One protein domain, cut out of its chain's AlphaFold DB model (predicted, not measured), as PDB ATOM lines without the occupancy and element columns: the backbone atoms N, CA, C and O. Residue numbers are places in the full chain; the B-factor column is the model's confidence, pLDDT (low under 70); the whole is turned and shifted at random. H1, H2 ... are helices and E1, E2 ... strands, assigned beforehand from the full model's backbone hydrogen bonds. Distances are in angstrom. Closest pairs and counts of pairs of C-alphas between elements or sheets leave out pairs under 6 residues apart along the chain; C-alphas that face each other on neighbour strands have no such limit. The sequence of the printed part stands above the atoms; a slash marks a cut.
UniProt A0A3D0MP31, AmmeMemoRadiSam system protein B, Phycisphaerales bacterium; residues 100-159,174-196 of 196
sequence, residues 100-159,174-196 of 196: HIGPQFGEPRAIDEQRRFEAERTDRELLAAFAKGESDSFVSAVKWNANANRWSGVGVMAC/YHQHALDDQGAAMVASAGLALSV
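AT A GLANCE: This is residues 100 to 159 and 174 to 196 of the 196 residues of the protein "AmmeMemoRadiSam system protein B" of Phycisphaerales bacterium (UniProt A0A3D0MP31). A strand hairpin with one long arm, E2, runs lengthwise beside the long helix H1, and H2 and H3 fold back in turn at one end of H1. The 83 printed residues include named elements in the order H1 H2 H3 E1 E2, a mixed class with an antiparallel sheet E1 - E2. The whole is compact, radius of gyration of the C-alphas 13.4 A, but elongated, spanning 43 by 24 by 20 A.

IN THESE COORDINATES: E2, residues 186 to 195, measures 29.9 A and ends at C-alpha 195 (53.018, -29.474, 13.758). E1 is residues 174 to 178. H1, residues 113 to 130, begins at C-alpha 113 (39.478, 0.349, 2.253) and measures 25.7 A. H2 is residues 135 to 144, H3 154 to 159.

HOW THE PARTS SIT: In hairpin E1 and E2, N 177 and O 187 are 2.8 A apart, within hydrogen-bond range. H1 and E2 are near each other, with 12 pairs of C-alphas within 10 A. Residues 126 to 130 of H1 touch H2, a helical hairpin at a shallow tilt of 30 degrees; closest C-alphas Phe 130 and Phe 138, 5.3 A. H2 and H3, also a hairpin, touch; closest C-alphas Ser 135 and Ala 158, 4.7 A. Every helix O i to N i+4 pair is within hydrogen-bond range.

THE WHOLE: The farthest C-alphas, Gln 182 and Val 196, are 43.1 A apart. Residues 160 to 173 are not printed; C-alphas 159 and 174 are 20.9 A apart. Of the links printed whole, none is long. No printed residue is under 70 in pLDDT.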
ATOM      1  N   HIS A 100      44.760 -12.126  -4.436       98.06
ATOM      2  CA  HIS A 100      45.183 -11.237  -5.519       98.06
ATOM      3  C   HIS A 100      43.984 -10.403  -5.993       98.06
ATOM      4  O   HIS A 100      43.048 -10.911  -6.629       98.06
ATOM      5  N   ILE A 101      43.994  -9.112  -5.661       98.06
ATOM      6  CA  ILE A 101      42.849  -8.214  -5.874       98.06
ATOM      7  C   ILE A 101      43.267  -6.917  -6.559       98.06
ATOM      8  O   ILE A 101      44.420  -6.492  -6.479       98.06
ATOM      9  N   GLY A 102      42.302  -6.261  -7.198       97.81
ATOM     10  CA  GLY A 102      42.496  -5.023  -7.943       97.81
ATOM     11  C   GLY A 102      42.515  -5.188  -9.471       97.81
ATOM     12  O   GLY A 102      42.489  -6.308  -9.995       97.81
ATOM     13  N   PRO A 103      42.521  -4.062 -10.208       97.44
ATOM     14  CA  PRO A 103      42.458  -4.024 -11.666       97.44
ATOM     15  C   PRO A 103      43.472  -4.881 -12.414       97.44
ATOM     16  O   PRO A 103      43.112  -5.481 -13.425       97.44
ATOM     17  N   GLN A 104      44.710  -4.997 -11.929       96.88
ATOM     18  CA  GLN A 104      45.718  -5.831 -12.596       96.88
ATOM     19  C   GLN A 104      45.383  -7.327 -12.537       96.88
ATOM     20  O   GLN A 104      45.784  -8.077 -13.421       96.88
ATOM     21  N   PHE A 105      44.589  -7.750 -11.552       96.06
ATOM     22  CA  PHE A 105      44.080  -9.116 -11.431       96.06
ATOM     23  C   PHE A 105      42.666  -9.272 -12.020       96.06
ATOM     24  O   PHE A 105      42.014 -10.301 -11.848       96.06
ATOM     25  N   GLY A 106      42.176  -8.262 -12.746       95.12
ATOM     26  CA  GLY A 106      40.907  -8.312 -13.472       95.12
ATOM     27  C   GLY A 106      39.689  -7.830 -12.684       95.12
ATOM     28  O   GLY A 106      38.561  -8.097 -13.098       95.12
ATOM     29  N   GLU A 107      39.868  -7.131 -11.559       96.75
ATOM     30  CA  GLU A 107      38.750  -6.458 -10.883       96.75
ATOM     31  C   GLU A 107      38.389  -5.127 -11.568       96.75
ATOM     32  O   GLU A 107      39.249  -4.427 -12.091       96.75
ATOM     33  N   PRO A 108      37.112  -4.715 -11.582       95.25
ATOM     34  CA  PRO A 108      36.691  -3.550 -12.362       95.25
ATOM     35  C   PRO A 108      37.047  -2.198 -11.724       95.25
ATOM     36  O   PRO A 108      36.819  -1.156 -12.340       95.25
ATOM     37  N   ARG A 109      37.511  -2.177 -10.469       95.25
ATOM     38  CA  ARG A 109      37.711  -0.956  -9.679       95.25
ATOM     39  C   ARG A 109      38.990  -1.037  -8.867       95.25
ATOM     40  O   ARG A 109      39.371  -2.120  -8.442       95.25
ATOM     41  N   ALA A 110      39.598   0.125  -8.639       97.19
ATOM     42  CA  ALA A 110      40.721   0.271  -7.726       97.19
ATOM     43  C   ALA A 110      40.340  -0.152  -6.301       97.19
ATOM     44  O   ALA A 110      39.183  -0.042  -5.889       97.19
ATOM     45  N   ILE A 111      41.338  -0.623  -5.563       97.94
ATOM     46  CA  ILE A 111      41.176  -1.171  -4.222       97.94
ATOM     47  C   ILE A 111      40.975  -0.030  -3.218       97.94
ATOM     48  O   ILE A 111      41.909   0.710  -2.884       97.94
ATOM     49  N   ASP A 112      39.765   0.069  -2.680       96.69
ATOM     50  CA  ASP A 112      39.452   0.929  -1.544       96.69
ATOM     51  C   ASP A 112      39.605   0.190  -0.199       96.69
ATOM     52  O   ASP A 112      39.992  -0.979  -0.126       96.69
ATOM     53  N   GLU A 113      39.366   0.905   0.900       96.50
ATOM     54  CA  GLU A 113      39.478   0.349   2.253       96.50
ATOM     55  C   GLU A 113      38.458  -0.765   2.513       96.50
ATOM     56  O   GLU A 113      38.787  -1.766   3.149       96.50
ATOM     57  N   GLN A 114      37.249  -0.637   1.962       97.75
ATOM     58  CA  GLN A 114      36.220  -1.662   2.086       97.75
ATOM     59  C   GLN A 114      36.661  -2.959   1.399       97.75
ATOM     60  O   GLN A 114      36.577  -4.032   1.995       97.75
ATOM     61  N   ARG A 115      37.191  -2.874   0.175       97.44
ATOM     62  CA  ARG A 115      37.672  -4.037  -0.573       97.44
ATOM     63  C   ARG A 115      38.846  -4.727   0.129       97.44
ATOM     64  O   ARG A 115      38.886  -5.960   0.127       97.44
ATOM     65  N   ARG A 116      39.762  -3.962   0.750       97.56
ATOM     66  CA  ARG A 116      40.854  -4.500   1.596       97.56
ATOM     67  C   ARG A 116      40.311  -5.301   2.774       97.56
ATOM     68  O   ARG A 116      40.725  -6.442   2.973       97.56
ATOM     69  N   PHE A 117      39.349  -4.732   3.499       98.25
ATOM     70  CA  PHE A 117      38.696  -5.399   4.625       98.25
ATOM     71  C   PHE A 117      37.966  -6.680   4.194       98.25
ATOM     72  O   PHE A 117      38.072  -7.715   4.848       98.25
ATOM     73  N   GLU A 118      37.249  -6.640   3.068       98.06
ATOM     74  CA  GLU A 118      36.566  -7.811   2.513       98.06
ATOM     75  C   GLU A 118      37.551  -8.921   2.125       98.06
ATOM     76  O   GLU A 118      37.292 -10.087   2.429       98.06
ATOM     77  N   ALA A 119      38.683  -8.567   1.504       98.00
ATOM     78  CA  ALA A 119      39.736  -9.521   1.159       98.00
ATOM     79  C   ALA A 119      40.352 -10.169   2.400       98.00
ATOM     80  O   ALA A 119      40.425 -11.392   2.465       98.00
ATOM     81  N   GLU A 120      40.706  -9.372   3.413       98.56
ATOM     82  CA  GLU A 120      41.245  -9.892   4.674       98.56
ATOM     83  C   GLU A 120      40.255 -10.823   5.372       98.56
ATOM     84  O   GLU A 120      40.631 -11.897   5.843       98.56
ATOM     85  N   ARG A 121      38.975 -10.445   5.423       98.38
ATOM     86  CA  ARG A 121      37.943 -11.288   6.024       98.38
ATOM     87  C   ARG A 121      37.851 -12.637   5.314       98.38
ATOM     88  O   ARG A 121      37.878 -13.666   5.983       98.38
ATOM     89  N   THR A 122      37.768 -12.636   3.983       98.19
ATOM     90  CA  THR A 122      37.731 -13.875   3.194       98.19
ATOM     91  C   THR A 122      39.001 -14.697   3.389       98.19
ATOM     92  O   THR A 122      38.906 -15.907   3.577       98.19
ATOM     93  N   ASP A 123      40.174 -14.058   3.430       98.44
ATOM     94  CA  ASP A 123      41.427 -14.772   3.656       98.44
ATOM     95  C   ASP A 123      41.431 -15.479   5.011       98.44
ATOM     96  O   ASP A 123      41.754 -16.661   5.102       98.44
ATOM     97  N   ARG A 124      41.021 -14.778   6.072       98.06
ATOM     98  CA  ARG A 124      40.955 -15.337   7.427       98.06
ATOM     99  C   ARG A 124      39.931 -16.463   7.545       98.06
ATOM    100  O   ARG A 124      40.188 -17.426   8.260       98.06
ATOM    101  N   GLU A 125      38.798 -16.372   6.851       97.75
ATOM    102  CA  GLU A 125      37.797 -17.445   6.798       97.75
ATOM    103  C   GLU A 125      38.367 -18.715   6.143       97.75
ATOM    104  O   GLU A 125      38.200 -19.814   6.679       97.75
ATOM    105  N   LEU A 126      39.089 -18.575   5.026       98.00
ATOM    106  CA  LEU A 126      39.727 -19.699   4.333       98.00
ATOM    107  C   LEU A 126      40.920 -20.268   5.116       98.00
ATOM    108  O   LEU A 126      41.038 -21.488   5.234       98.00
ATOM    109  N   LEU A 127      41.753 -19.419   5.727       98.19
ATOM    110  CA  LEU A 127      42.829 -19.844   6.633       98.19
ATOM    111  C   LEU A 127      42.273 -20.600   7.849       98.19
ATOM    112  O   LEU A 127      42.842 -21.605   8.265       98.19
ATOM    113  N   ALA A 128      41.135 -20.167   8.399       97.50
ATOM    114  CA  ALA A 128      40.465 -20.876   9.488       97.50
ATOM    115  C   ALA A 128      39.885 -22.228   9.041       97.50
ATOM    116  O   ALA A 128      39.837 -23.162   9.839       97.50
ATOM    117  N   ALA A 129      39.445 -22.358   7.785       97.44
ATOM    118  CA  ALA A 129      39.055 -23.648   7.219       97.44
ATOM    119  C   ALA A 129      40.271 -24.573   7.047       97.44
ATOM    120  O   ALA A 129      40.209 -25.723   7.473       97.44
ATOM    121  N   PHE A 130      41.379 -24.056   6.512       97.94
ATOM    122  CA  PHE A 130      42.650 -24.774   6.380       97.94
ATOM    123  C   PHE A 130      43.176 -25.280   7.730       97.94
ATOM    124  O   PHE A 130      43.565 -26.439   7.856       97.94
ATOM    125  N   ALA A 131      43.113 -24.442   8.770       97.69
ATOM    126  CA  ALA A 131      43.613 -24.770  10.104       97.69
ATOM    127  C   ALA A 131      42.885 -25.941  10.792       97.69
ATOM    128  O   ALA A 131      43.366 -26.451  11.801       97.69
ATOM    129  N   LYS A 132      41.746 -26.397  10.251       96.56
ATOM    130  CA  LYS A 132      41.053 -27.606  10.726       96.56
ATOM    131  C   LYS A 132      41.758 -28.902  10.320       96.56
ATOM    132  O   LYS A 132      41.419 -29.946  10.862       96.56
ATOM    133  N   GLY A 133      42.709 -28.846   9.385       94.94
ATOM    134  CA  GLY A 133      43.494 -30.009   8.971       94.94
ATOM    135  C   GLY A 133      42.785 -30.958   7.999       94.94
ATOM    136  O   GLY A 133      43.259 -32.067   7.787       94.94
ATOM    137  N   GLU A 134      41.666 -30.537   7.405       96.00
ATOM    138  CA  GLU A 134      40.866 -31.343   6.473       96.00
ATOM    139  C   GLU A 134      40.961 -30.765   5.051       96.00
ATOM    140  O   GLU A 134      40.307 -29.767   4.733       96.00
ATOM    141  N   SER A 135      41.772 -31.386   4.190       96.94
ATOM    142  CA  SER A 135      42.043 -30.939   2.814       96.94
ATOM    143  C   SER A 135      40.779 -30.820   1.957       96.94
ATOM    144  O   SER A 135      40.526 -29.753   1.398       96.94
ATOM    145  N   ASP A 136      39.936 -31.855   1.912       96.19
ATOM    146  CA  ASP A 136      38.686 -31.859   1.138       96.19
ATOM    147  C   ASP A 136      37.728 -30.742   1.574       96.19
ATOM    148  O   ASP A 136      37.147 -30.035   0.741       96.19
ATOM    149  N   SER A 137      37.582 -30.548   2.890       96.75
ATOM    150  CA  SER A 137      36.766 -29.481   3.476       96.75
ATOM    151  C   SER A 137      37.316 -28.098   3.117       96.75
ATOM    152  O   SER A 137      36.549 -27.201   2.760       96.75
ATOM    153  N   PHE A 138      38.639 -27.921   3.171       97.81
ATOM    154  CA  PHE A 138      39.314 -26.683   2.781       97.81
ATOM    155  C   PHE A 138      39.120 -26.374   1.291       97.81
ATOM    156  O   PHE A 138      38.631 -25.296   0.948       97.81
ATOM    157  N   VAL A 139      39.410 -27.328   0.402       97.31
ATOM    158  CA  VAL A 139      39.217 -27.169  -1.048       97.31
ATOM    159  C   VAL A 139      37.751 -26.878  -1.365       97.31
ATOM    160  O   VAL A 139      37.456 -26.007  -2.184       97.31
ATOM    161  N   SER A 140      36.815 -27.542  -0.683       96.69
ATOM    162  CA  SER A 140      35.378 -27.286  -0.834       96.69
ATOM    163  C   SER A 140      34.989 -25.865  -0.417       96.69
ATOM    164  O   SER A 140      34.171 -25.238  -1.091       96.69
ATOM    165  N   ALA A 141      35.589 -25.322   0.647       96.69
ATOM    166  CA  ALA A 141      35.359 -23.941   1.070       96.69
ATOM    167  C   ALA A 141      35.854 -22.931   0.022       96.69
ATOM    168  O   ALA A 141      35.138 -21.980  -0.304       96.69
ATOM    169  N   VAL A 142      37.031 -23.167  -0.569       97.06
ATOM    170  CA  VAL A 142      37.553 -22.330  -1.662       97.06
ATOM    171  C   VAL A 142      36.658 -22.432  -2.906       97.06
ATOM    172  O   VAL A 142      36.295 -21.405  -3.488       97.06
ATOM    173  N   LYS A 143      36.230 -23.650  -3.279       95.56
ATOM    174  CA  LYS A 143      35.285 -23.906  -4.386       95.56
ATOM    175  C   LYS A 143      33.967 -23.166  -4.195       95.56
ATOM    176  O   LYS A 143      33.469 -22.562  -5.141       95.56
ATOM    177  N   TRP A 144      33.414 -23.175  -2.984       94.69
ATOM    178  CA  TRP A 144      32.167 -22.476  -2.663       94.69
ATOM    179  C   TRP A 144      32.276 -20.956  -2.846       94.69
ATOM    180  O   TRP A 144      31.320 -20.310  -3.269       94.69
ATOM    181  N   ASN A 145      33.454 -20.386  -2.581       91.19
ATOM    182  CA  ASN A 145      33.761 -18.982  -2.860       91.19
ATOM    183  C   ASN A 145      34.123 -18.723  -4.340       91.19
ATOM    184  O   ASN A 145      34.348 -17.579  -4.723       91.19
ATOM    185  N   ALA A 146      34.188 -19.765  -5.176       93.69
ATOM    186  CA  ALA A 146      34.687 -19.722  -6.553       93.69
ATOM    187  C   ALA A 146      36.107 -19.137  -6.677       93.69
ATOM    188  O   ALA A 146      36.448 -18.565  -7.710       93.69
ATOM    189  N   ASN A 147      36.915 -19.257  -5.615       95.88
ATOM    190  CA  ASN A 147      38.223 -18.615  -5.495       95.88
ATOM    191  C   ASN A 147      38.196 -17.138  -5.948       95.88
ATOM    192  O   ASN A 147      39.025 -16.708  -6.749       95.88
ATOM    193  N   ALA A 148      37.215 -16.357  -5.473       94.69
ATOM    194  CA  ALA A 148      36.956 -15.005  -5.981       94.69
ATOM    195  C   ALA A 148      38.157 -14.053  -5.833       94.69
ATOM    196  O   ALA A 148      38.323 -13.137  -6.638       94.69
ATOM    197  N   ASN A 149      39.012 -14.294  -4.833       96.69
ATOM    198  CA  ASN A 149      40.247 -13.542  -4.620       96.69
ATOM    199  C   ASN A 149      41.489 -14.215  -5.231       96.69
ATOM    200  O   ASN A 149      42.592 -13.748  -4.983       96.69
ATOM    201  N   ARG A 150      41.338 -15.271  -6.038       96.75
ATOM    202  CA  ARG A 150      42.411 -15.862  -6.856       96.75
ATOM    203  C   ARG A 150      43.624 -16.319  -6.034       96.75
ATOM    204  O   ARG A 150      44.754 -15.977  -6.366       96.75
ATOM    205  N   TRP A 151      43.408 -17.077  -4.962       97.06
ATOM    206  CA  TRP A 151      44.500 -17.760  -4.259       97.06
ATOM    207  C   TRP A 151      45.250 -18.671  -5.229       97.06
ATOM    208  O   TRP A 151      44.609 -19.452  -5.936       97.06
ATOM    209  N   SER A 152      46.582 -18.585  -5.255       93.69
ATOM    210  CA  SER A 152      47.423 -19.367  -6.176       93.69
ATOM    211  C   SER A 152      47.880 -20.702  -5.581       93.69
ATOM    212  O   SER A 152      48.183 -21.635  -6.316       93.69
ATOM    213  N   GLY A 153      47.897 -20.824  -4.250       92.81
ATOM    214  CA  GLY A 153      48.459 -21.977  -3.535       92.81
ATOM    215  C   GLY A 153      47.472 -23.066  -3.107       92.81
ATOM    216  O   GLY A 153      47.830 -23.886  -2.267       92.81
ATOM    217  N   VAL A 154      46.230 -23.093  -3.605       96.38
ATOM    218  CA  VAL A 154      45.160 -23.963  -3.059       96.38
ATOM    219  C   VAL A 154      45.533 -25.450  -3.106       96.38
ATOM    220  O   VAL A 154      45.379 -26.150  -2.104       96.38
ATOM    221  N   GLY A 155      46.060 -25.925  -4.240       95.56
ATOM    222  CA  GLY A 155      46.508 -27.313  -4.401       95.56
ATOM    223  C   GLY A 155      47.678 -27.663  -3.488       95.56
ATOM    224  O   GLY A 155      47.635 -28.670  -2.782       95.56
ATOM    225  N   VAL A 156      48.680 -26.782  -3.423       96.31
ATOM    226  CA  VAL A 156      49.837 -26.925  -2.527       96.31
ATOM    227  C   VAL A 156      49.383 -27.020  -1.071       96.31
ATOM    228  O   VAL A 156      49.798 -27.927  -0.356       96.31
ATOM    229  N   MET A 157      48.492 -26.127  -0.632       97.44
ATOM    230  CA  MET A 157      47.957 -26.127   0.729       97.44
ATOM    231  C   MET A 157      47.200 -27.425   1.041       97.44
ATOM    232  O   MET A 157      47.468 -28.050   2.065       97.44
ATOM    233  N   ALA A 158      46.303 -27.878   0.165       97.38
ATOM    234  CA  ALA A 158      45.601 -29.148   0.364       97.38
ATOM    235  C   ALA A 158      46.584 -30.328   0.480       97.38
ATOM    236  O   ALA A 158      46.513 -31.103   1.433       97.38
ATOM    237  N   CYS A 159      47.570 -30.387  -0.421       97.31
ATOM    238  CA  CYS A 159      48.611 -31.411  -0.425       97.31
ATOM    239  C   CYS A 159      49.455 -31.402   0.867       97.31
ATOM    240  O   CYS A 159      49.755 -32.466   1.412       97.31
ATOM    241  N   TYR A 174      49.979 -12.500   9.036       98.38
ATOM    242  CA  TYR A 174      49.182 -12.206   7.848       98.38
ATOM    243  C   TYR A 174      49.440 -10.767   7.415       98.38
ATOM    244  O   TYR A 174      49.343  -9.847   8.228       98.38
ATOM    245  N   HIS A 175      49.698 -10.565   6.126       98.19
ATOM    246  CA  HIS A 175      49.976  -9.241   5.587       98.19
ATOM    247  C   HIS A 175      49.335  -9.031   4.214       98.19
ATOM    248  O   HIS A 175      49.323  -9.934   3.378       98.19
ATOM    249  N   GLN A 176      48.844  -7.813   3.976       98.06
ATOM    250  CA  GLN A 176      48.381  -7.338   2.674       98.06
ATOM    251  C   GLN A 176      49.425  -6.402   2.066       98.06
ATOM    252  O   GLN A 176      49.753  -5.358   2.630       98.06
ATOM    253  N   HIS A 177      49.936  -6.759   0.894       97.38
ATOM    254  CA  HIS A 177      50.968  -6.024   0.175       97.38
ATOM    255  C   HIS A 177      50.331  -5.234  -0.961       97.38
ATOM    256  O   HIS A 177      49.977  -5.798  -1.996       97.38
ATOM    257  N   ALA A 178      50.169  -3.924  -0.776       95.75
ATOM    258  CA  ALA A 178      49.848  -3.035  -1.888       95.75
ATOM    259  C   ALA A 178      51.055  -2.972  -2.836       95.75
ATOM    260  O   ALA A 178      52.170  -2.691  -2.397       95.75
ATOM    261  N   LEU A 179      50.836  -3.252  -4.122       94.38
ATOM    262  CA  LEU A 179      51.901  -3.230  -5.133       94.38
ATOM    263  C   LEU A 179      52.043  -1.855  -5.798       94.38
ATOM    264  O   LEU A 179      53.024  -1.597  -6.494       94.38
ATOM    265  N   ASP A 180      51.071  -0.973  -5.574       92.94
ATOM    266  CA  ASP A 180      51.062   0.403  -6.044       92.94
ATOM    267  C   ASP A 180      50.185   1.303  -5.156       92.94
ATOM    268  O   ASP A 180      49.254   0.847  -4.488       92.94
ATOM    269  N   ASP A 181      50.450   2.609  -5.205       91.12
ATOM    270  CA  ASP A 181      49.732   3.617  -4.412       91.12
ATOM    271  C   ASP A 181      48.340   3.966  -4.974       91.12
ATOM    272  O   ASP A 181      47.562   4.675  -4.333       91.12
ATOM    273  N   GLN A 182      48.015   3.511  -6.187       92.12
ATOM    274  CA  GLN A 182      46.755   3.808  -6.879       92.12
ATOM    275  C   GLN A 182      45.692   2.723  -6.643       92.12
ATOM    276  O   GLN A 182      44.563   2.856  -7.122       92.12
ATOM    277  N   GLY A 183      46.029   1.664  -5.899       94.06
ATOM    278  CA  GLY A 183      45.152   0.525  -5.647       94.06
ATOM    279  C   GLY A 183      44.891  -0.311  -6.900       94.06
ATOM    280  O   GLY A 183      43.805  -0.877  -7.031       94.06
ATOM    281  N   ALA A 184      45.835  -0.362  -7.843       96.69
ATOM    282  CA  ALA A 184      45.722  -1.178  -9.047       96.69
ATOM    283  C   ALA A 184      45.973  -2.675  -8.764       96.69
ATOM    284  O   ALA A 184      45.432  -3.527  -9.473       96.69
ATOM    285  N   ALA A 185      46.759  -2.997  -7.736       97.62
ATOM    286  CA  ALA A 185      47.102  -4.357  -7.358       97.62
ATOM    287  C   ALA A 185      47.457  -4.484  -5.869       97.62
ATOM    288  O   ALA A 185      48.178  -3.666  -5.292       97.62
ATOM    289  N   MET A 186      46.985  -5.564  -5.253       98.06
ATOM    290  CA  MET A 186      47.397  -5.995  -3.921       98.06
ATOM    291  C   MET A 186      47.434  -7.517  -3.869       98.06
ATOM    292  O   MET A 186      46.534  -8.175  -4.397       98.06
ATOM    293  N   VAL A 187      48.453  -8.047  -3.199       98.12
ATOM    294  CA  VAL A 187      48.608  -9.477  -2.916       98.12
ATOM    295  C   VAL A 187      48.673  -9.676  -1.410       98.12
ATOM    296  O   VAL A 187      49.332  -8.902  -0.723       98.12
ATOM    297  N   ALA A 188      47.991 -10.680  -0.870       98.38
ATOM    298  CA  ALA A 188      48.088 -11.034   0.542       98.38
ATOM    299  C   ALA A 188      48.916 -12.307   0.747       98.38
ATOM    300  O   ALA A 188      48.886 -13.218  -0.076       98.38
ATOM    301  N   SER A 189      49.621 -12.382   1.872       97.38
ATOM    302  CA  SER A 189      50.445 -13.532   2.258       97.38
ATOM    303  C   SER A 189      50.212 -13.901   3.719       97.38
ATOM    304  O   SER A 189      49.933 -13.024   4.541       97.38
ATOM    305  N   ALA A 190      50.429 -15.167   4.069       97.81
ATOM    306  CA  ALA A 190      50.450 -15.619   5.456       97.81
ATOM    307  C   ALA A 190      51.630 -16.553   5.735       97.81
ATOM    308  O   ALA A 190      52.002 -17.367   4.892       97.81
ATOM    309  N   GLY A 191      52.179 -16.457   6.946       97.56
ATOM    310  CA  GLY A 191      53.111 -17.439   7.494       97.56
ATOM    311  C   GLY A 191      52.359 -18.446   8.355       97.56
ATOM    312  O   GLY A 191      51.662 -18.052   9.290       97.56
ATOM    313  N   LEU A 192      52.503 -19.738   8.061       97.69
ATOM    314  CA  LEU A 192      51.832 -20.830   8.771       97.69
ATOM    315  C   LEU A 192      52.865 -21.848   9.268       97.69
ATOM    316  O   LEU A 192      53.804 -22.178   8.545       97.69
ATOM    317  N   ALA A 193      52.669 -22.369  10.477       97.75
ATOM    318  CA  ALA A 193      53.441 -23.488  11.012       97.75
ATOM    319  C   ALA A 193      52.522 -24.692  11.249       97.75
ATOM    320  O   ALA A 193      51.472 -24.568  11.875       97.75
ATOM    321  N   LEU A 194      52.916 -25.855  10.727       98.00
ATOM    322  CA  LEU A 194      52.175 -27.109  10.849       98.00
ATOM    323  C   LEU A 194      52.981 -28.064  11.731       98.00
ATOM    324  O   LEU A 194      54.147 -28.336  11.435       98.00
ATOM    325  N   SER A 195      52.365 -28.572  12.799       95.38
ATOM    326  CA  SER A 195      53.018 -29.474  13.758       95.38
ATOM    327  C   SER A 195      52.354 -30.847  13.764       95.38
ATOM    328  O   SER A 195      51.140 -30.940  13.589       95.38
ATOM    329  N   VAL A 196      53.150 -31.901  13.974       90.94
ATOM    330  CA  VAL A 196      52.703 -33.300  14.123       90.94
ATOM    331  C   VAL A 196      52.861 -33.780  15.554       90.94
ATOM    332  O   VAL A 196      53.901 -33.464  16.176       90.94
TER     333      VAL A 196